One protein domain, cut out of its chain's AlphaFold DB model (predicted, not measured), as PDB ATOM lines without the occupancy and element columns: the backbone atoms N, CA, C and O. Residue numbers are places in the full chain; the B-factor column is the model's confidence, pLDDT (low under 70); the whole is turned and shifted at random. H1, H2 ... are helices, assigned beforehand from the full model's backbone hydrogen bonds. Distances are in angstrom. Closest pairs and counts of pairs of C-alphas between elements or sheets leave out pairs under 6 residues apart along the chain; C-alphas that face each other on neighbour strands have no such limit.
ATOM      1  N   LYS A 187      90.704 191.783 183.927       84.31
ATOM      2  CA  LYS A 187      91.833 192.585 184.397       84.31
ATOM      3  C   LYS A 187      92.800 192.974 183.279       84.31
ATOM      4  O   LYS A 187      93.350 194.063 183.321       84.31
ATOM      5  N   VAL A 188      92.971 192.120 182.264       89.69
ATOM      6  CA  VAL A 188      93.806 192.419 181.088       89.69
ATOM      7  C   VAL A 188      93.186 193.572 180.296       89.69
ATOM      8  O   VAL A 188      93.876 194.522 179.941       89.69
ATOM      9  N   ALA A 189      91.871 193.517 180.054       87.81
ATOM     10  CA  ALA A 189      91.161 194.568 179.329       87.81
ATOM     11  C   ALA A 189      91.158 195.895 180.101       87.81
ATOM     12  O   ALA A 189      91.373 196.947 179.506       87.81
ATOM     13  N   GLU A 190      90.960 195.850 181.421       86.38
ATOM     14  CA  GLU A 190      90.999 197.039 182.278       86.38
ATOM     15  C   GLU A 190      92.391 197.674 182.347       86.38
ATOM     16  O   GLU A 190      92.496 198.899 182.335       86.38
ATOM     17  N   TYR A 191      93.444 196.853 182.383       89.00
ATOM     18  CA  TYR A 191      94.825 197.329 182.353       89.00
ATOM     19  C   TYR A 191      95.131 198.044 181.032       89.00
ATOM     20  O   TYR A 191      95.600 199.179 181.041       89.00
ATOM     21  N   LEU A 192      94.764 197.440 179.894       90.19
ATOM     22  CA  LEU A 192      94.894 198.078 178.578       90.19
ATOM     23  C   LEU A 192      94.078 199.378 178.480       90.19
ATOM     24  O   LEU A 192      94.586 200.376 177.976       90.19
ATOM     25  N   ASP A 193      92.838 199.396 178.979       85.94
ATOM     26  CA  ASP A 193      91.973 200.584 178.940       85.94
ATOM     27  C   ASP A 193      92.565 201.775 179.699       85.94
ATOM     28  O   ASP A 193      92.389 202.915 179.271       85.94
ATOM     29  N   ALA A 194      93.253 201.542 180.816       84.12
ATOM     30  CA  ALA A 194      93.872 202.630 181.561       84.12
ATOM     31  C   ALA A 194      95.085 203.219 180.850       84.12
ATOM     32  O   ALA A 194      95.187 204.438 180.779       84.12
ATOM     33  N   TYR A 195      95.950 202.385 180.268       83.56
ATOM     34  CA  TYR A 195      97.078 202.893 179.487       83.56
ATOM     35  C   TYR A 195      96.615 203.626 178.229       83.56
ATOM     36  O   TYR A 195      97.133 204.693 177.916       83.56
ATOM     37  N   LEU A 196      95.593 203.111 177.538       83.00
ATOM     38  CA  LEU A 196      94.994 203.816 176.406       83.00
ATOM     39  C   LEU A 196      94.505 205.208 176.832       83.00
ATOM     40  O   LEU A 196      94.844 206.196 176.186       83.00
ATOM     41  N   LYS A 197      93.770 205.308 177.943       81.19
ATOM     42  CA  LYS A 197      93.289 206.598 178.459       81.19
ATOM     43  C   LYS A 197      94.422 207.540 178.856       81.19
ATOM     44  O   LYS A 197      94.335 208.716 178.522       81.19
ATOM     45  N   ALA A 198      95.449 207.024 179.530       75.00
ATOM     46  CA  ALA A 198      96.630 207.789 179.924       75.00
ATOM     47  C   ALA A 198      97.342 208.388 178.699       75.00
ATOM     48  O   ALA A 198      97.728 209.543 178.721       75.00
ATOM     49  N   GLN A 199      97.379 207.655 177.584       71.00
ATOM     50  CA  GLN A 199      97.899 208.113 176.288       71.00
ATOM     51  C   GLN A 199      96.918 209.006 175.495       71.00
ATOM     52  O   GLN A 199      96.999 209.115 174.269       71.00
ATOM     53  N   GLY A 200      95.890 209.569 176.138       73.38
ATOM     54  CA  GLY A 200      94.867 210.386 175.474       73.38
ATOM     55  C   GLY A 200      93.971 209.617 174.486       73.38
ATOM     56  O   GLY A 200      93.220 210.220 173.701       73.38
ATOM     57  N   ASN A 201      94.011 208.281 174.494       77.44
ATOM     58  CA  ASN A 201      93.178 207.428 173.655       77.44
ATOM     59  C   ASN A 201      91.893 207.023 174.386       77.44
ATOM     60  O   ASN A 201      91.887 206.199 175.294       77.44
ATOM     61  N   ALA A 202      90.754 207.551 173.926       76.06
ATOM     62  CA  ALA A 202      89.450 207.266 174.532       76.06
ATOM     63  C   ALA A 202      89.057 205.774 174.490       76.06
ATOM     64  O   ALA A 202      88.255 205.319 175.304       76.06
ATOM     65  N   ASN A 203      89.563 205.025 173.506       81.19
ATOM     66  CA  ASN A 203      89.337 203.592 173.332       81.19
ATOM     67  C   ASN A 203      90.335 203.001 172.323       81.19
ATOM     68  O   ASN A 203      91.043 203.735 171.626       81.19
ATOM     69  N   ILE A 204      90.317 201.669 172.192       85.75
ATOM     70  CA  ILE A 204      91.175 200.936 171.255       85.75
ATOM     71  C   ILE A 204      91.018 201.391 169.798       85.75
ATOM     72  O   ILE A 204      92.001 201.405 169.070       85.75
ATOM     73  N   ASN A 205      89.827 201.832 169.368       86.62
ATOM     74  CA  ASN A 205      89.616 202.240 167.979       86.62
ATOM     75  C   ASN A 205      90.387 203.521 167.642       86.62
ATOM     76  O   ASN A 205      90.853 203.655 166.514       86.62
ATOM     77  N   LYS A 206      90.506 204.466 168.589       86.75
ATOM     78  CA  LYS A 206      91.298 205.691 168.388       86.75
ATOM     79  C   LYS A 206      92.782 205.343 168.254       86.75
ATOM     80  O   LYS A 206      93.400 205.751 167.279       86.75
ATOM     81  N   PHE A 207      93.292 204.506 169.154       86.06
ATOM     82  CA  PHE A 207      94.671 204.021 169.110       86.06
ATOM     83  C   PHE A 207      94.973 203.224 167.831       86.06
ATOM     84  O   PHE A 207      95.938 203.493 167.129       86.06
ATOM     85  N   ALA A 208      94.097 202.295 167.449       85.56
ATOM     86  CA  ALA A 208      94.249 201.489 166.241       85.56
ATOM     87  C   ALA A 208      94.285 202.315 164.943       85.56
ATOM     88  O   ALA A 208      94.871 201.858 163.968       85.56
ATOM     89  N   LYS A 209      93.674 203.509 164.911       87.00
ATOM     90  CA  LYS A 209      93.740 204.424 163.756       87.00
ATOM     91  C   LYS A 209      95.082 205.147 163.625       87.00
ATOM     92  O   LYS A 209      95.363 205.652 162.547       87.00
ATOM     93  N   GLN A 210      95.869 205.213 164.698       84.00
ATOM     94  CA  GLN A 210      97.229 205.766 164.682       84.00
ATOM     95  C   GLN A 210      98.240 204.757 164.118       84.00
ATOM     96  O   GLN A 210      99.349 205.125 163.762       84.00
ATOM     97  N   GLN A 211      97.849 203.485 164.034       84.75
ATOM     98  CA  GLN A 211      98.650 202.408 163.468       84.75
ATOM     99  C   GLN A 211      98.356 202.250 161.972       84.75
ATOM    100  O   GLN A 211      97.318 202.694 161.472       84.75
ATOM    101  N   ASN A 212      99.211 201.517 161.254       85.06
ATOM    102  CA  ASN A 212      98.880 201.114 159.888       85.06
ATOM    103  C   ASN A 212      97.574 200.284 159.852       85.06
ATOM    104  O   ASN A 212      97.245 199.559 160.795       85.06
ATOM    105  N   GLU A 213      96.831 200.344 158.741       82.94
ATOM    106  CA  GLU A 213      95.472 199.780 158.632       82.94
ATOM    107  C   GLU A 213      95.395 198.284 159.001       82.94
ATOM    108  O   GLU A 213      94.417 197.804 159.587       82.94
ATOM    109  N   LYS A 214      96.425 197.507 158.650       82.88
ATOM    110  CA  LYS A 214      96.471 196.066 158.915       82.88
ATOM    111  C   LYS A 214      96.666 195.781 160.405       82.88
ATOM    112  O   LYS A 214      95.933 194.953 160.953       82.88
ATOM    113  N   VAL A 215      97.608 196.467 161.050       83.19
ATOM    114  CA  VAL A 215      97.893 196.349 162.487       83.19
ATOM    115  C   VAL A 215      96.721 196.881 163.311       83.19
ATOM    116  O   VAL A 215      96.227 196.177 164.191       83.19
ATOM    117  N   GLY A 216      96.166 198.039 162.948       80.88
ATOM    118  CA  GLY A 216      94.987 198.607 163.604       80.88
ATOM    119  C   GLY A 216      93.783 197.656 163.604       80.88
ATOM    120  O   GLY A 216      93.155 197.428 164.642       80.88
ATOM    121  N   ARG A 217      93.484 197.011 162.463       80.00
ATOM    122  CA  ARG A 217      92.434 195.973 162.388       80.00
ATOM    123  C   ARG A 217      92.737 194.775 163.281       80.00
ATOM    124  O   ARG A 217      91.828 194.247 163.924       80.00
ATOM    125  N   LEU A 218      93.990 194.329 163.321       85.56
ATOM    126  CA  LEU A 218      94.406 193.209 164.159       85.56
ATOM    127  C   LEU A 218      94.214 193.522 165.649       85.56
ATOM    128  O   LEU A 218      93.638 192.696 166.359       85.56
ATOM    129  N   TYR A 219      94.627 194.709 166.100       89.56
ATOM    130  CA  TYR A 219      94.477 195.160 167.486       89.56
ATOM    131  C   TYR A 219      93.010 195.281 167.893       89.56
ATOM    132  O   TYR A 219      92.613 194.710 168.908       89.56
ATOM    133  N   ASN A 220      92.173 195.913 167.065       88.50
ATOM    134  CA  ASN A 220      90.733 196.004 167.325       88.50
ATOM    135  C   ASN A 220      90.082 194.621 167.440       88.50
ATOM    136  O   ASN A 220      89.311 194.371 168.368       88.50
ATOM    137  N   ASN A 221      90.418 193.702 166.532       83.06
ATOM    138  CA  ASN A 221      89.896 192.339 166.564       83.06
ATOM    139  C   ASN A 221      90.354 191.579 167.816       83.06
ATOM    140  O   ASN A 221      89.548 190.891 168.443       83.06
ATOM    141  N   ALA A 222      91.632 191.694 168.183       85.44
ATOM    142  CA  ALA A 222      92.196 191.047 169.361       85.44
ATOM    143  C   ALA A 222      91.558 191.574 170.654       85.44
ATOM    144  O   ALA A 222      91.072 190.789 171.468       85.44
ATOM    145  N   TYR A 223      91.477 192.896 170.802       88.31
ATOM    146  CA  TYR A 223      90.880 193.541 171.967       88.31
ATOM    147  C   TYR A 223      89.372 193.262 172.077       88.31
ATOM    148  O   TYR A 223      88.872 192.949 173.155       88.31
ATOM    149  N   THR A 224      88.635 193.292 170.961       81.56
ATOM    150  CA  THR A 224      87.201 192.947 170.941       81.56
ATOM    151  C   THR A 224      86.976 191.512 171.408       81.56
ATOM    152  O   THR A 224      86.064 191.250 172.193       81.56
ATOM    153  N   LYS A 225      87.827 190.576 170.965       79.50
ATOM    154  CA  LYS A 225      87.744 189.176 171.392       79.50
ATOM    155  C   LYS A 225      88.069 188.984 172.869       79.50
ATOM    156  O   LYS A 225      87.381 188.213 173.537       79.50
ATOM    157  N   LEU A 226      89.054 189.715 173.382       82.56
ATOM    158  CA  LEU A 226      89.363 189.747 174.807       82.56
ATOM    159  C   LEU A 226      88.157 190.236 175.614       82.56
ATOM    160  O   LEU A 226      87.719 189.551 176.532       82.56
ATOM    161  N   LYS A 227      87.587 191.386 175.238       78.75
ATOM    162  CA  LYS A 227      86.528 192.045 176.009       78.75
ATOM    163  C   LYS A 227      85.195 191.294 175.978       78.75
ATOM    164  O   LYS A 227      84.513 191.231 176.991       78.75
ATOM    165  N   ASN A 228      84.828 190.730 174.826       72.00
ATOM    166  CA  ASN A 228      83.507 190.123 174.634       72.00
ATOM    167  C   ASN A 228      83.487 188.605 174.838       72.00
ATOM    168  O   ASN A 228      82.425 188.055 175.115       72.00
ATOM    169  N   TYR A 229      84.627 187.929 174.677       70.81
ATOM    170  CA  TYR A 229      84.697 186.463 174.697       70.81
ATOM    171  C   TYR A 229      85.769 185.919 175.646       70.81
ATOM    172  O   TYR A 229      85.990 184.711 175.663       70.81
ATOM    173  N   ALA A 230      86.454 186.779 176.410       72.75
ATOM    174  CA  ALA A 230      87.560 186.389 177.285       72.75
ATOM    175  C   ALA A 230      88.663 185.593 176.555       72.75
ATOM    176  O   ALA A 230      89.309 184.713 177.130       72.75
ATOM    177  N   ILE A 231      88.880 185.897 175.271       77.38
ATOM    178  CA  ILE A 231      89.926 185.275 174.455       77.38
ATOM    179  C   ILE A 231      91.159 186.170 174.495       77.38
ATOM    180  O   ILE A 231      91.183 187.248 173.899       77.38
ATOM    181  N   VAL A 232      92.198 185.701 175.178       84.00
ATOM    182  CA  VAL A 232      93.470 186.419 175.282       84.00
ATOM    183  C   VAL A 232      94.146 186.507 173.907       84.00
ATOM    184  O   VAL A 232      94.222 185.498 173.194       84.00
ATOM    185  N   PRO A 233      94.656 187.687 173.503       87.25
ATOM    186  CA  PRO A 233      95.443 187.822 172.285       87.25
ATOM    187  C   PRO A 233      96.677 186.912 172.286       87.25
ATOM    188  O   PRO A 233      97.208 186.544 173.331       87.25
ATOM    189  N   LYS A 234      97.191 186.582 171.098       86.75
ATOM    190  CA  LYS A 234      98.499 185.918 170.995       86.75
ATOM    191  C   LYS A 234      99.574 186.793 171.640       86.75
ATOM    192  O   LYS A 234      99.525 188.009 171.470       86.75
ATOM    193  N   ARG A 235     100.579 186.177 172.277       91.50
ATOM    194  CA  ARG A 235     101.675 186.890 172.955       91.50
ATOM    195  C   ARG A 235     102.304 187.975 172.082       91.50
ATOM    196  O   ARG A 235     102.420 189.098 172.538       91.50
ATOM    197  N   SER A 236     102.629 187.675 170.825       88.00
ATOM    198  CA  SER A 236     103.227 188.654 169.905       88.00
ATOM    199  C   SER A 236     102.341 189.879 169.660       88.00
ATOM    200  O   SER A 236     102.844 190.990 169.594       88.00
ATOM    201  N   VAL A 237     101.021 189.690 169.566       89.19
ATOM    202  CA  VAL A 237     100.061 190.791 169.403       89.19
ATOM    203  C   VAL A 237      99.938 191.584 170.699       89.19
ATOM    204  O   VAL A 237      99.905 192.804 170.654       89.19
ATOM    205  N   LEU A 238      99.892 190.902 171.849       93.19
ATOM    206  CA  LEU A 238      99.796 191.557 173.153       93.19
ATOM    207  C   LEU A 238     101.051 192.385 173.471       93.19
ATOM    208  O   LEU A 238     100.924 193.514 173.925       93.19
ATOM    209  N   LEU A 239     102.237 191.844 173.173       91.81
ATOM    210  CA  LEU A 239     103.519 192.540 173.292       91.81
ATOM    211  C   LEU A 239     103.575 193.770 172.383       91.81
ATOM    212  O   LEU A 239     103.885 194.853 172.860       91.81
ATOM    213  N   ALA A 240     103.230 193.623 171.101       88.12
ATOM    214  CA  ALA A 240     103.257 194.741 170.161       88.12
ATOM    215  C   ALA A 240     102.250 195.842 170.544       88.12
ATOM    216  O   ALA A 240     102.584 197.022 170.513       88.12
ATOM    217  N   MET A 241     101.047 195.468 171.008       91.50
ATOM    218  CA  MET A 241     100.094 196.431 171.570       91.50
ATOM    219  C   MET A 241     100.692 197.174 172.766       91.50
ATOM    220  O   MET A 241     100.595 198.392 172.820       91.50
ATOM    221  N   ALA A 242     101.295 196.458 173.715       92.06
ATOM    222  CA  ALA A 242     101.873 197.052 174.915       92.06
ATOM    223  C   ALA A 242     103.015 198.030 174.593       92.06
ATOM    224  O   ALA A 242     103.041 199.132 175.134       92.06
ATOM    225  N   ILE A 243     103.899 197.658 173.662       88.50
ATOM    226  CA  ILE A 243     105.002 198.504 173.191       88.50
ATOM    227  C   ILE A 243     104.460 199.760 172.501       88.50
ATOM    228  O   ILE A 243     104.836 200.865 172.876       88.50
ATOM    229  N   ASN A 244     103.516 199.622 171.563       86.94
ATOM    230  CA  ASN A 244     102.971 200.773 170.829       86.94
ATOM    231  C   ASN A 244     102.125 201.698 171.726       86.94
ATOM    232  O   ASN A 244     101.948 202.868 171.400       86.94
ATOM    233  N   ILE A 245     101.594 201.191 172.844       85.94
ATOM    234  CA  ILE A 245     100.922 201.988 173.884       85.94
ATOM    235  C   ILE A 245     101.942 202.695 174.806       85.94
ATOM    236  O   ILE A 245     101.574 203.607 175.545       85.94
ATOM    237  N   GLY A 246     103.217 202.301 174.768       79.94
ATOM    238  CA  GLY A 246     104.276 202.880 175.592       79.94
ATOM    239  C   GLY A 246     104.361 202.286 176.992       79.94
ATOM    240  O   GLY A 246     104.548 203.015 177.956       79.94
ATOM    241  N   MET A 247     104.167 200.973 177.139       85.38
ATOM    242  CA  MET A 247     104.406 200.288 178.412       85.38
ATOM    243  C   MET A 247     105.911 200.087 178.668       85.38
ATOM    244  O   MET A 247     106.666 199.792 177.743       85.38
ATOM    245  N   THR A 248     106.331 200.201 179.931       84.00
ATOM    246  CA  THR A 248     107.675 199.802 180.400       84.00
ATOM    247  C   THR A 248     107.831 198.275 180.405       84.00
ATOM    248  O   THR A 248     106.818 197.561 180.391       84.00
ATOM    249  N   PRO A 249     109.057 197.724 180.474       86.19
ATOM    250  CA  PRO A 249     109.269 196.286 180.665       86.19
ATOM    251  C   PRO A 249     108.520 195.705 181.875       86.19
ATOM    252  O   PRO A 249     107.949 194.614 181.785       86.19
ATOM    253  N   GLU A 250     108.442 196.440 182.984       86.44
ATOM    254  CA  GLU A 250     107.706 196.061 184.199       86.44
ATOM    255  C   GLU A 250     106.198 196.001 183.945       86.44
ATOM    256  O   GLU A 250     105.501 195.100 184.421       86.44
ATOM    257  N   ASP A 251     105.675 196.963 183.190       86.31
ATOM    258  CA  ASP A 251     104.253 197.041 182.872       86.31
ATOM    259  C   ASP A 251     103.833 195.973 181.867       86.31
ATOM    260  O   ASP A 251     102.744 195.402 181.989       86.31
ATOM    261  N   ILE A 252     104.710 195.663 180.908       93.19
ATOM    262  CA  ILE A 252     104.545 194.530 179.999       93.19
ATOM    263  C   ILE A 252     104.520 193.234 180.812       93.19
ATOM    264  O   ILE A 252     103.619 192.417 180.620       93.19
ATOM    265  N   ASP A 253     105.445 193.045 181.753       92.62
ATOM    266  CA  ASP A 253     105.452 191.872 182.629       92.62
ATOM    267  C   ASP A 253     104.146 191.717 183.406       92.62
ATOM    268  O   ASP A 253     103.580 190.621 183.444       92.62
ATOM    269  N   GLN A 254     103.635 192.809 183.975       91.25
ATOM    270  CA  GLN A 254     102.365 192.812 184.694       91.25
ATOM    271  C   GLN A 254     101.192 192.437 183.775       91.25
ATOM    272  O   GLN A 254     100.342 191.620 184.143       91.25
ATOM    273  N   LEU A 255     101.141 192.994 182.561       93.88
ATOM    274  CA  LEU A 255     100.125 192.657 181.562       93.88
ATOM    275  C   LEU A 255     100.182 191.168 181.183       93.88
ATOM    276  O   LEU A 255      99.140 190.513 181.082       93.88
ATOM    277  N   LEU A 256     101.386 190.627 180.986       94.06
ATOM    278  CA  LEU A 256     101.605 189.222 180.650       94.06
ATOM    279  C   LEU A 256     101.168 188.293 181.786       94.06
ATOM    280  O   LEU A 256     100.496 187.297 181.519       94.06
ATOM    281  N   GLU A 257     101.473 188.630 183.039       92.69
ATOM    282  CA  GLU A 257     101.003 187.872 184.204       92.69
ATOM    283  C   GLU A 257      99.475 187.867 184.308       92.69
ATOM    284  O   GLU A 257      98.869 186.807 184.486       92.69
ATOM    285  N   LEU A 258      98.829 189.026 184.126       90.19
ATOM    286  CA  LEU A 258      97.365 189.127 184.095       90.19
ATOM    287  C   LEU A 258      96.745 188.273 182.975       90.19
ATOM    288  O   LEU A 258      95.634 187.760 183.127       90.19
ATOM    289  N   ALA A 259      97.464 188.109 181.865       90.06
ATOM    290  CA  ALA A 259      97.090 187.268 180.733       90.06
ATOM    291  C   ALA A 259      97.432 185.774 180.927       90.06
ATOM    292  O   ALA A 259      97.194 184.970 180.023       90.06
ATOM    293  N   GLY A 260      97.988 185.385 182.081       89.12
ATOM    294  CA  GLY A 260      98.412 184.012 182.364       89.12
ATOM    295  C   GLY A 260      99.627 183.570 181.544       89.12
ATOM    296  O   GLY A 260      99.803 182.380 181.294       89.12
ATOM    297  N   MET A 261     100.446 184.504 181.066       92.12
ATOM    298  CA  MET A 261     101.672 184.239 180.313       92.12
ATOM    299  C   MET A 261     102.908 184.399 181.208       92.12
ATOM    300  O   MET A 261     102.841 184.965 182.296       92.12
ATOM    301  N   GLU A 262     104.057 183.885 180.767       90.25
ATOM    302  CA  GLU A 262     105.329 184.204 181.429       90.25
ATOM    303  C   GLU A 262     105.701 185.673 181.175       90.25
ATOM    304  O   GLU A 262     105.408 186.201 180.099       90.25
ATOM    305  N   LYS A 263     106.384 186.304 182.135       93.81
ATOM    306  CA  LYS A 263     107.063 187.599 181.965       93.81
ATOM    307  C   LYS A 263     107.977 187.620 180.735       93.81
ATOM    308  O   LYS A 263     108.296 186.562 180.178       93.81
ATOM    309  N   LEU A 264     108.405 188.807 180.317       90.38
ATOM    310  CA  LEU A 264     109.462 188.981 179.332       90.38
ATOM    311  C   LEU A 264     110.664 188.125 179.725       90.38
ATOM    312  O   LEU A 264     111.207 188.192 180.834       90.38
ATOM    313  N   CYS A 265     111.030 187.239 178.811       87.94
ATOM    314  CA  CYS A 265     112.035 186.233 179.041       87.94
ATOM    315  C   CYS A 265     113.377 186.740 178.506       87.94
ATOM    316  O   CYS A 265     113.598 186.681 177.302       87.94
ATOM    317  N   PRO A 266     114.343 187.099 179.368       83.44
ATOM    318  CA  PRO A 266     115.653 187.547 178.895       83.44
ATOM    319  C   PRO A 266     116.412 186.421 178.175       83.44
ATOM    320  O   PRO A 266     117.265 186.672 177.347       83.44
ATOM    321  N   LYS A 267     116.084 185.148 178.435       80.56
ATOM    322  CA  LYS A 267     116.664 183.977 177.741       80.56
ATOM    323  C   LYS A 267     115.914 183.587 176.463       80.56
ATOM    324  O   LYS A 267     115.978 182.442 176.022       80.56
ATOM    325  N   ASP A 268     115.115 184.497 175.936       82.31
ATOM    326  CA  ASP A 268     114.520 184.420 174.613       82.31
ATOM    327  C   ASP A 268     115.171 185.531 173.799       82.31
ATOM    328  O   ASP A 268     115.228 186.659 174.274       82.31
ATOM    329  N   ARG A 269     115.733 185.218 172.627       79.88
ATOM    330  CA  ARG A 269     116.555 186.192 171.896       79.88
ATOM    331  C   ARG A 269     115.769 187.456 171.557       79.88
ATOM    332  O   ARG A 269     116.283 188.542 171.776       79.88
ATOM    333  N   LEU A 270     114.534 187.315 171.083       83.12
ATOM    334  CA  LEU A 270     113.712 188.458 170.698       83.12
ATOM    335  C   LEU A 270     113.282 189.266 171.923       83.12
ATOM    336  O   LEU A 270     113.442 190.481 171.946       83.12
ATOM    337  N   GLU A 271     112.769 188.604 172.962       87.19
ATOM    338  CA  GLU A 271     112.320 189.316 174.167       87.19
ATOM    339  C   GLU A 271     113.495 189.939 174.944       87.19
ATOM    340  O   GLU A 271     113.317 190.975 175.570       87.19
ATOM    341  N   CYS A 272     114.702 189.371 174.855       83.31
ATOM    342  CA  CYS A 272     115.930 189.976 175.377       83.31
ATOM    343  C   CYS A 272     116.250 191.309 174.700       83.31
ATOM    344  O   CYS A 272     116.590 192.271 175.382       83.31
ATOM    345  N   LEU A 273     116.138 191.358 173.367       83.69
ATOM    346  CA  LEU A 273     116.330 192.592 172.607       83.69
ATOM    347  C   LEU A 273     115.262 193.624 172.975       83.69
ATOM    348  O   LEU A 273     115.591 194.784 173.171       83.69
ATOM    349  N   VAL A 274     114.002 193.200 173.115       86.00
ATOM    350  CA  VAL A 274     112.906 194.087 173.538       86.00
ATOM    351  C   VAL A 274     113.169 194.681 174.922       86.00
ATOM    352  O   VAL A 274     112.978 195.880 175.079       86.00
ATOM    353  N   ILE A 275     113.622 193.881 175.899       85.56
ATOM    354  CA  ILE A 275     114.005 194.394 177.227       85.56
ATOM    355  C   ILE A 275     115.092 195.458 177.060       85.56
ATOM    356  O   ILE A 275     114.869 196.597 177.442       85.56
ATOM    357  N   TYR A 276     116.215 195.113 176.425       81.56
ATOM    358  CA  TYR A 276     117.337 196.038 176.237       81.56
ATOM    359  C   TYR A 276     116.921 197.359 175.573       81.56
ATOM    360  O   TYR A 276     117.264 198.424 176.066       81.56
ATOM    361  N   ILE A 277     116.162 197.298 174.476       82.19
ATOM    362  CA  ILE A 277     115.765 198.485 173.706       82.19
ATOM    363  C   ILE A 277     114.808 199.378 174.499       82.19
ATOM    364  O   ILE A 277     114.877 200.598 174.383       82.19
ATOM    365  N   LEU A 278     113.890 198.788 175.264       83.31
ATOM    366  CA  LEU A 278     112.985 199.573 176.096       83.31
ATOM    367  C   LEU A 278     113.750 200.228 177.249       83.31
ATOM    368  O   LEU A 278     113.569 201.420 177.455       83.31
ATOM    369  N   GLU A 279     114.630 199.505 177.946       81.31
ATOM    370  CA  GLU A 279     115.477 200.100 178.997       81.31
ATOM    371  C   GLU A 279     116.335 201.253 178.445       81.31
ATOM    372  O   GLU A 279     116.336 202.341 179.015       81.31
ATOM    373  N   ASP A 280     116.977 201.059 177.284       77.19
ATOM    374  CA  ASP A 280     117.743 202.092 176.561       77.19
ATOM    375  C   ASP A 280     116.886 203.341 176.290       77.19
ATOM    376  O   ASP A 280     117.302 204.459 176.588       77.19
ATOM    377  N   LEU A 281     115.653 203.157 175.803       77.38
ATOM    378  CA  LEU A 281     114.717 204.250 175.539       77.38
ATOM    379  C   LEU A 281     114.338 205.018 176.818       77.38
ATOM    380  O   LEU A 281     114.365 206.245 176.818       77.38
ATOM    381  N   TYR A 282     113.977 204.323 177.901       71.06
ATOM    382  CA  TYR A 282     113.547 204.979 179.145       71.06
ATOM    383  C   TYR A 282     114.697 205.684 179.876       71.06
ATOM    384  O   TYR A 282     114.448 206.658 180.586       71.06
ATOM    385  N   ILE A 283     115.936 205.217 179.702       70.50
ATOM    386  CA  ILE A 283     117.131 205.851 180.270       70.50
ATOM    387  C   ILE A 283     117.552 207.068 179.438       70.50
ATOM    388  O   ILE A 283     117.841 208.123 180.001       70.50
ATOM    389  N   ASN A 284     117.594 206.931 178.110       68.12
ATOM    390  CA  ASN A 284     118.233 207.914 177.232       68.12
ATOM    391  C   ASN A 284     117.259 208.900 176.568       68.12
ATOM    392  O   ASN A 284     117.690 209.965 176.130       68.12
ATOM    393  N   GLU A 285     115.960 208.591 176.503       66.00
ATOM    394  CA  GLU A 285     114.934 209.445 175.882       66.00
ATOM    395  C   GLU A 285     113.667 209.613 176.759       66.00
ATOM    396  O   GLU A 285     112.546 209.393 176.287       66.00
ATOM    397  N   PRO A 286     113.791 210.031 178.037       58.50
ATOM    398  CA  PRO A 286     112.658 210.082 178.969       58.50
ATOM    399  C   PRO A 286     111.550 211.061 178.542       58.50
ATOM    400  O   PRO A 286     110.374 210.800 178.794       58.50
ATOM    401  N   ASP A 287     111.900 212.150 177.849       60.00
ATOM    402  CA  ASP A 287     110.954 213.185 177.403       60.00
ATOM    403  C   ASP A 287     110.025 212.717 176.266       60.00
ATOM    404  O   ASP A 287     108.977 213.321 176.026       60.00
ATOM    405  N   ASN A 288     110.365 211.612 175.590       55.75
ATOM    406  CA  ASN A 288     109.548 211.022 174.523       55.75
ATOM    407  C   ASN A 288     108.400 210.152 175.061       55.75
ATOM    408  O   ASN A 288     107.620 209.596 174.281       55.75
ATOM    409  N   ILE A 289     108.272 210.018 176.387       58.03
ATOM    410  CA  ILE A 289     107.304 209.127 177.025       58.03
ATOM    411  C   ILE A 289     106.529 209.899 178.097       58.03
ATOM    412  O   ILE A 289     107.142 210.504 178.974       58.03
ATOM    413  N   PRO A 290     105.181 209.847 178.127       57.16
ATOM    414  CA  PRO A 290     104.387 210.471 179.187       57.16
ATOM    415  C   PRO A 290     104.450 209.637 180.485       57.16
ATOM    416  O   PRO A 290     103.438 209.168 181.012       57.16
ATOM    417  N   TYR A 291     105.663 209.412 180.999       57.12
ATOM    418  CA  TYR A 291     105.982 208.483 182.084       57.12
ATOM    419  C   TYR A 291     105.190 208.778 183.365       57.12
ATOM    420  O   TYR A 291     104.614 207.875 183.975       57.12
ATOM    421  N   GLU A 292     105.076 210.052 183.738       55.56
ATOM    422  CA  GLU A 292     104.343 210.486 184.933       55.56
ATOM    423  C   GLU A 292     102.828 210.234 184.841       55.56
ATOM    424  O   GLU A 292     102.191 209.832 185.820       55.56
ATOM    425  N   GLU A 293     102.227 210.418 183.666       56.56
ATOM    426  CA  GLU A 293     100.790 210.202 183.439       56.56
ATOM    427  C   GLU A 293     100.443 208.708 183.397       56.56
ATOM    428  O   GLU A 293      99.439 208.274 183.981       56.56
ATOM    429  N   LEU A 294     101.319 207.905 182.783       56.03
ATOM    430  CA  LEU A 294     101.250 206.445 182.800       56.03
ATOM    431  C   LEU A 294     101.376 205.901 184.231       56.03
ATOM    432  O   LEU A 294     100.546 205.096 184.669       56.03
ATOM    433  N   ARG A 295     102.358 206.391 185.002       57.56
ATOM    434  CA  ARG A 295     102.616 205.967 186.388       57.56
ATOM    435  C   ARG A 295     101.464 206.324 187.324       57.56
ATOM    436  O   ARG A 295     101.040 205.481 188.120       57.56
ATOM    437  N   LYS A 296     100.913 207.538 187.224       55.88
ATOM    438  CA  LYS A 296      99.739 207.962 188.012       55.88
ATOM    439  C   LYS A 296      98.516 207.102 187.704       55.88
ATOM    440  O   LYS A 296      97.894 206.591 188.634       55.88
ATOM    441  N   SER A 297      98.235 206.855 186.424       53.97
ATOM    442  CA  SER A 297      97.091 206.041 185.986       53.97
ATOM    443  C   SER A 297      97.194 204.583 186.451       53.97
ATOM    444  O   SER A 297      96.212 204.001 186.922       53.97
ATOM    445  N   LYS A 298      98.396 203.993 186.385       52.66
ATOM    446  CA  LYS A 298      98.690 202.658 186.932       52.66
ATOM    447  C   LYS A 298      98.452 202.604 188.441       52.66
ATOM    448  O   LYS A 298      97.755 201.713 188.929       52.66
ATOM    449  N   ASN A 299      99.007 203.559 189.184       53.28
ATOM    450  CA  ASN A 299      98.877 203.604 190.640       53.28
ATOM    451  C   ASN A 299      97.423 203.813 191.082       53.28
ATOM    452  O   ASN A 299      96.983 203.197 192.052       53.28
ATOM    453  N   GLU A 300      96.658 204.624 190.355       57.31
ATOM    454  CA  GLU A 300      95.236 204.836 190.612       57.31
ATOM    455  C   GLU A 300      94.411 203.561 190.369       57.31
ATOM    456  O   GLU A 300      93.587 203.194 191.208       57.31
ATOM    457  N   LEU A 301      94.671 202.821 189.283       53.69
ATOM    458  CA  LEU A 301      94.047 201.514 189.041       53.69
ATOM    459  C   LEU A 301      94.319 200.511 190.170       53.69
ATOM    460  O   LEU A 301      93.399 199.824 190.624       53.69
ATOM    461  N   LEU A 302      95.582 200.397 190.591       52.00
ATOM    462  CA  LEU A 302      95.996 199.461 191.635       52.00
ATOM    463  C   LEU A 302      95.328 199.802 192.974       52.00
ATOM    464  O   LEU A 302      94.799 198.902 193.630       52.00
ATOM    465  N   ARG A 303      95.261 201.094 193.326       51.44
ATOM    466  CA  ARG A 303      94.611 201.581 194.556       51.44
ATOM    467  C   ARG A 303      93.087 201.427 194.531       51.44
ATOM    468  O   ARG A 303      92.516 200.963 195.513       51.44
ATOM    469  N   ASN A 304      92.427 201.777 193.425       48.03
ATOM    470  CA  ASN A 304      90.965 201.905 193.381       48.03
ATOM    471  C   ASN A 304      90.219 200.610 193.010       48.03
ATOM    472  O   ASN A 304      89.049 200.472 193.365       48.03
ATOM    473  N   LYS A 305      90.844 199.658 192.296       46.97
ATOM    474  CA  LYS A 305      90.161 198.436 191.807       46.97
ATOM    475  C   LYS A 305      90.706 197.113 192.342       46.97
ATOM    476  O   LYS A 305      89.992 196.111 192.286       46.97
ATOM    477  N   TYR A 306      91.937 197.079 192.850       46.88
ATOM    478  CA  TYR A 306      92.627 195.828 193.192       46.88
ATOM    479  C   TYR A 306      93.111 195.750 194.644       46.88
ATOM    480  O   TYR A 306      93.981 194.936 194.943       46.88
ATOM    481  N   SER A 307      92.491 196.511 195.554       36.03
ATOM    482  CA  SER A 307      92.846 196.621 196.982       36.03
ATOM    483  C   SER A 307      92.936 195.300 197.770       36.03
ATOM    484  O   SER A 307      93.462 195.292 198.878       36.03
ATOM    485  N   SER A 308      92.475 194.170 197.221       35.47
ATOM    486  CA  SER A 308      92.657 192.833 197.812       35.47
ATOM    487  C   SER A 308      94.007 192.172 197.504       35.47
ATOM    488  O   SER A 308      94.289 191.099 198.035       35.47
ATOM    489  N   TYR A 309      94.856 192.800 196.689       33.84
ATOM    490  CA  TYR A 309      96.276 192.481 196.588       33.84
ATOM    491  C   TYR A 309      97.054 193.583 197.302       33.84
ATOM    492  O   TYR A 309      97.501 194.542 196.675       33.84
ATOM    493  N   ILE A 310      97.216 193.447 198.620       28.70
ATOM    494  CA  ILE A 310      98.291 194.153 199.316       28.70
ATOM    495  C   ILE A 310      99.590 193.558 198.769       28.70
ATOM    496  O   ILE A 310     100.022 192.479 199.171       28.70
ATOM    497  N   TRP A 311     100.159 194.238 197.777       30.38
ATOM    498  CA  TRP A 311     101.580 194.160 197.493       30.38
ATOM    499  C   TRP A 311     102.311 194.573 198.769       30.38
ATOM    500  O   TRP A 311     102.023 195.627 199.336       30.38
ATOM    501  N   ASN A 312     103.212 193.720 199.248       29.81
ATOM    502  CA  ASN A 312     104.108 194.088 200.327       29.81
ATOM    503  C   ASN A 312     105.133 195.077 199.756       29.81
ATOM    504  O   ASN A 312     106.088 194.677 199.095       29.81
ATOM    505  N   GLU A 313     104.894 196.366 199.981       34.00
ATOM    506  CA  GLU A 313     105.750 197.483 199.554       34.00
ATOM    507  C   GLU A 313     107.190 197.369 200.107       34.00
ATOM    508  O   GLU A 313     108.095 198.018 199.598       34.00
ATOM    509  N   TYR A 346     107.900 213.559 166.705       53.41
ATOM    510  CA  TYR A 346     108.450 212.472 167.520       53.41
ATOM    511  C   TYR A 346     108.138 211.116 166.877       53.41
ATOM    512  O   TYR A 346     107.004 210.873 166.461       53.41
ATOM    513  N   GLU A 347     109.157 210.258 166.767       67.25
ATOM    514  CA  GLU A 347     109.006 208.845 166.393       67.25
ATOM    515  C   GLU A 347     108.157 208.151 167.471       67.25
ATOM    516  O   GLU A 347     108.357 208.381 168.664       67.25
ATOM    517  N   SER A 348     107.177 207.327 167.085       74.19
ATOM    518  CA  SER A 348     106.411 206.572 168.085       74.19
ATOM    519  C   SER A 348     107.287 205.505 168.755       74.19
ATOM    520  O   SER A 348     108.199 204.966 168.133       74.19
ATOM    521  N   ILE A 349     106.985 205.117 170.002       78.25
ATOM    522  CA  ILE A 349     107.740 204.063 170.719       78.25
ATOM    523  C   ILE A 349     107.788 202.758 169.905       78.25
ATOM    524  O   ILE A 349     108.816 202.084 169.856       78.25
ATOM    525  N   GLY A 350     106.695 202.416 169.218       77.31
ATOM    526  CA  GLY A 350     106.646 201.275 168.304       77.31
ATOM    527  C   GLY A 350     107.655 201.369 167.161       77.31
ATOM    528  O   GLY A 350     108.412 200.427 166.927       77.31
ATOM    529  N   GLU A 351     107.702 202.517 166.482       79.50
ATOM    530  CA  GLU A 351     108.647 202.785 165.391       79.50
ATOM    531  C   GLU A 351     110.100 202.800 165.878       79.50
ATOM    532  O   GLU A 351     110.951 202.176 165.241       79.50
ATOM    533  N   TYR A 352     110.362 203.387 167.050       78.94
ATOM    534  CA  TYR A 352     111.673 203.355 167.693       78.94
ATOM    535  C   TYR A 352     112.126 201.914 167.945       78.94
ATOM    536  O   TYR A 352     113.188 201.492 167.481       78.94
ATOM    537  N   VAL A 353     111.296 201.114 168.630       80.38
ATOM    538  CA  VAL A 353     111.636 199.723 168.960       80.38
ATOM    539  C   VAL A 353     111.835 198.904 167.691       80.38
ATOM    540  O   VAL A 353     112.772 198.115 167.604       80.38
ATOM    541  N   LYS A 354     110.996 199.115 166.677       83.12
ATOM    542  CA  LYS A 354     111.133 198.491 165.361       83.12
ATOM    543  C   LYS A 354     112.469 198.806 164.703       83.12
ATOM    544  O   LYS A 354     113.181 197.877 164.323       83.12
ATOM    545  N   ARG A 355     112.827 200.086 164.595       84.00
ATOM    546  CA  ARG A 355     114.088 200.527 163.993       84.00
ATOM    547  C   ARG A 355     115.285 199.936 164.738       84.00
ATOM    548  O   ARG A 355     116.177 199.365 164.115       84.00
ATOM    549  N   ARG A 356     115.270 199.975 166.072       79.31
ATOM    550  CA  ARG A 356     116.333 199.405 166.915       79.31
ATOM    551  C   ARG A 356     116.415 197.882 166.807       79.31
ATOM    552  O   ARG A 356     117.513 197.335 166.729       79.31
ATOM    553  N   LEU A 357     115.286 197.179 166.718       81.56
ATOM    554  CA  LEU A 357     115.275 195.740 166.443       81.56
ATOM    555  C   LEU A 357     115.880 195.426 165.071       81.56
ATOM    556  O   LEU A 357     116.622 194.455 164.954       81.56
ATOM    557  N   GLU A 358     115.614 196.229 164.041       82.25
ATOM    558  CA  GLU A 358     116.221 196.051 162.716       82.25
ATOM    559  C   GLU A 358     117.737 196.324 162.717       82.25
ATOM    560  O   GLU A 358     118.485 195.604 162.047       82.25
ATOM    561  N   GLU A 359     118.194 197.307 163.500       77.12
ATOM    562  CA  GLU A 359     119.614 197.622 163.708       77.12
ATOM    563  C   GLU A 359     120.361 196.506 164.462       77.12
ATOM    564  O   GLU A 359     121.494 196.174 164.103       77.12
ATOM    565  N   VAL A 360     119.743 195.918 165.496       68.94
ATOM    566  CA  VAL A 360     120.396 194.964 166.414       68.94
ATOM    567  C   VAL A 360     120.164 193.495 166.021       68.94
ATOM    568  O   VAL A 360     121.081 192.685 166.087       68.94
ATOM    569  N   ALA A 361     118.979 193.082 165.571       65.25
ATOM    570  CA  ALA A 361     118.721 191.661 165.292       65.25
ATOM    571  C   ALA A 361     119.415 191.154 164.009       65.25
ATOM    572  O   ALA A 361     119.657 189.949 163.850       65.25
ATOM    573  N   GLY A 362     119.725 192.058 163.071       58.28
ATOM    574  CA  GLY A 362     120.036 191.695 161.689       58.28
ATOM    575  C   GLY A 362     118.830 191.022 161.012       58.28
ATOM    576  O   GLY A 362     117.887 190.580 161.658       58.28
ATOM    577  N   ARG A 363     118.799 190.936 159.678       48.31
ATOM    578  CA  ARG A 363     117.607 190.490 158.915       48.31
ATOM    579  C   ARG A 363     117.276 188.985 159.067       48.31
ATOM    580  O   ARG A 363     117.305 188.248 158.079       48.31
ATOM    581  N   LYS A 364     116.950 188.486 160.263       54.66
ATOM    582  CA  LYS A 364     116.431 187.125 160.480       54.66
ATOM    583  C   LYS A 364     114.911 187.094 160.295       54.66
ATOM    584  O   LYS A 364     114.177 188.018 160.627       54.66
ATOM    585  N   LYS A 365     114.419 186.011 159.686       49.91
ATOM    586  CA  LYS A 365     113.033 185.903 159.188       49.91
ATOM    587  C   LYS A 365     111.978 185.781 160.299       49.91
ATOM    588  O   LYS A 365     110.827 186.137 160.064       49.91
ATOM    589  N   GLU A 366     112.351 185.251 161.464       50.00
ATOM    590  CA  GLU A 366     111.434 185.047 162.597       50.00
ATOM    591  C   GLU A 366     111.075 186.375 163.278       50.00
ATOM    592  O   GLU A 366     109.896 186.616 163.537       50.00
ATOM    593  N   ASP A 367     112.043 187.283 163.412       62.00
ATOM    594  CA  ASP A 367     111.836 188.614 163.998       62.00
ATOM    595  C   ASP A 367     110.923 189.477 163.121       62.00
ATOM    596  O   ASP A 367     110.058 190.190 163.624       62.00
ATOM    597  N   LYS A 368     111.012 189.322 161.792       67.56
ATOM    598  CA  LYS A 368     110.243 190.119 160.824       67.56
ATOM    599  C   LYS A 368     108.726 190.085 161.055       67.56
ATOM    600  O   LYS A 368     108.060 191.095 160.882       67.56
ATOM    601  N   THR A 369     108.170 188.946 161.477       72.88
ATOM    602  CA  THR A 369     106.713 188.841 161.705       72.88
ATOM    603  C   THR A 369     106.264 189.629 162.936       72.88
ATOM    604  O   THR A 369     105.139 190.116 162.957       72.88
ATOM    605  N   PHE A 370     107.110 189.717 163.965       78.81
ATOM    606  CA  PHE A 370     106.842 190.529 165.150       78.81
ATOM    607  C   PHE A 370     107.121 192.009 164.877       78.81
ATOM    608  O   PHE A 370     106.296 192.843 165.225       78.81
ATOM    609  N   ILE A 371     108.214 192.319 164.178       77.50
ATOM    610  CA  ILE A 371     108.579 193.680 163.764       77.50
ATOM    611  C   ILE A 371     107.483 194.323 162.897       77.50
ATOM    612  O   ILE A 371     107.204 195.506 163.041       77.50
ATOM    613  N   ASP A 372     106.805 193.556 162.038       81.25
ATOM    614  CA  ASP A 372     105.673 194.053 161.237       81.25
ATOM    615  C   ASP A 372     104.423 194.413 162.079       81.25
ATOM    616  O   ASP A 372     103.465 194.978 161.541       81.25
ATOM    617  N   LEU A 373     104.384 194.028 163.364       72.81
ATOM    618  CA  LEU A 373     103.313 194.388 164.303       72.81
ATOM    619  C   LEU A 373     103.594 195.692 165.051       72.81
ATOM    620  O   LEU A 373     102.634 196.295 165.527       72.81
TER     621      LEU A 373
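AT A GLANCE: This is residues 187 to 313 and 346 to 373 of the 374 residues of an uncharacterized protein of Drancourtella sp. An177 (UniProt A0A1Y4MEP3). H4 and H5 sit in the middle of a globule of short helices set mostly crosswise, with H1 and the hairpin of H2 and H3 on one side and H6 with the hairpin of H8 and H9 on the other. H7 packs slantwise on H1 and touches no other helix. The 155 printed residues hold nine named helices, H1 to H9 in order, and no named strand: the class is all helix. The whole is compact, with a radius of gyration of the C-alphas of 15.2 A and spans of 46 by 34 by 31 A.

IN THESE COORDINATES: Find C-alpha 187 at (91.833, 192.585, 184.397); from there H1 runs to residue 198, 16.6 A. H2 follows at residues 204 to 210, and H3, the longest helix, at 213 to 229, 23.5 A. Look next at H4, residues 235 to 245, and H5, residues 249 to 258. H6 starts at C-alpha 269, (116.555, 186.192, 171.896), and runs 22.4 A to 284. H7 covers residues 291 to 305, 21.1 A. Beyond the cut, H8 takes residues 349 to 361, 17.4 A, and H9 residues 365 to 371, ending at (108.579, 193.680, 163.764).

HOW THE PARTS SIT: Begin at the hub, H1, which touches H2, H3, H4, H5 and H7. With H7 it has its closest C-alphas at Ala 198 and Leu 294, 5.6 A apart, at a steep tilt of 40 degrees, opposite ways. H1 and H4 only just touch, with 3 pairs of C-alphas within 8 A, the closest being Leu 196 and Ile 245 at 6.7 A. H2 and H3 form a helical hairpin at a shallow tilt of 8 degrees; their closest C-alphas, of Ala 208 and Gly 216, are 4.0 A apart. H4 touches H8 at the C-alphas of Asn 244 and Gly 350, 4.5 A apart. H6 touches H8 at a steep tilt of 56 degrees, with the C-alphas of Ile 277 and Val 353 closest at 6.4 A. H8 and H9, also a helical hairpin, only just touch, with 3 pairs of C-alphas within 8 A, the closest being Lys 354 and Ile 371 at 5.7 A. H1 and H6 are apart. Every O i to N i+4 pair is within hydrogen-bond range in H1, H3, H4, H5, H6, H7 and H8; H2 has 2 of 3, and H9 has 1 of 3 beside 1 of 4 O i to N i+3 pairs.

THE WHOLE: The C-alphas of Ser 308 and Arg 363, 46.3 A apart, are the two farthest. Residues 314 to 345 are not printed, and C-alphas 313 and 346 are 35.5 A apart across this cut. Of the links that are printed whole, none is long. Model confidence is under 70 in residues 284 to 313, 346 to 347 and 360 to 368.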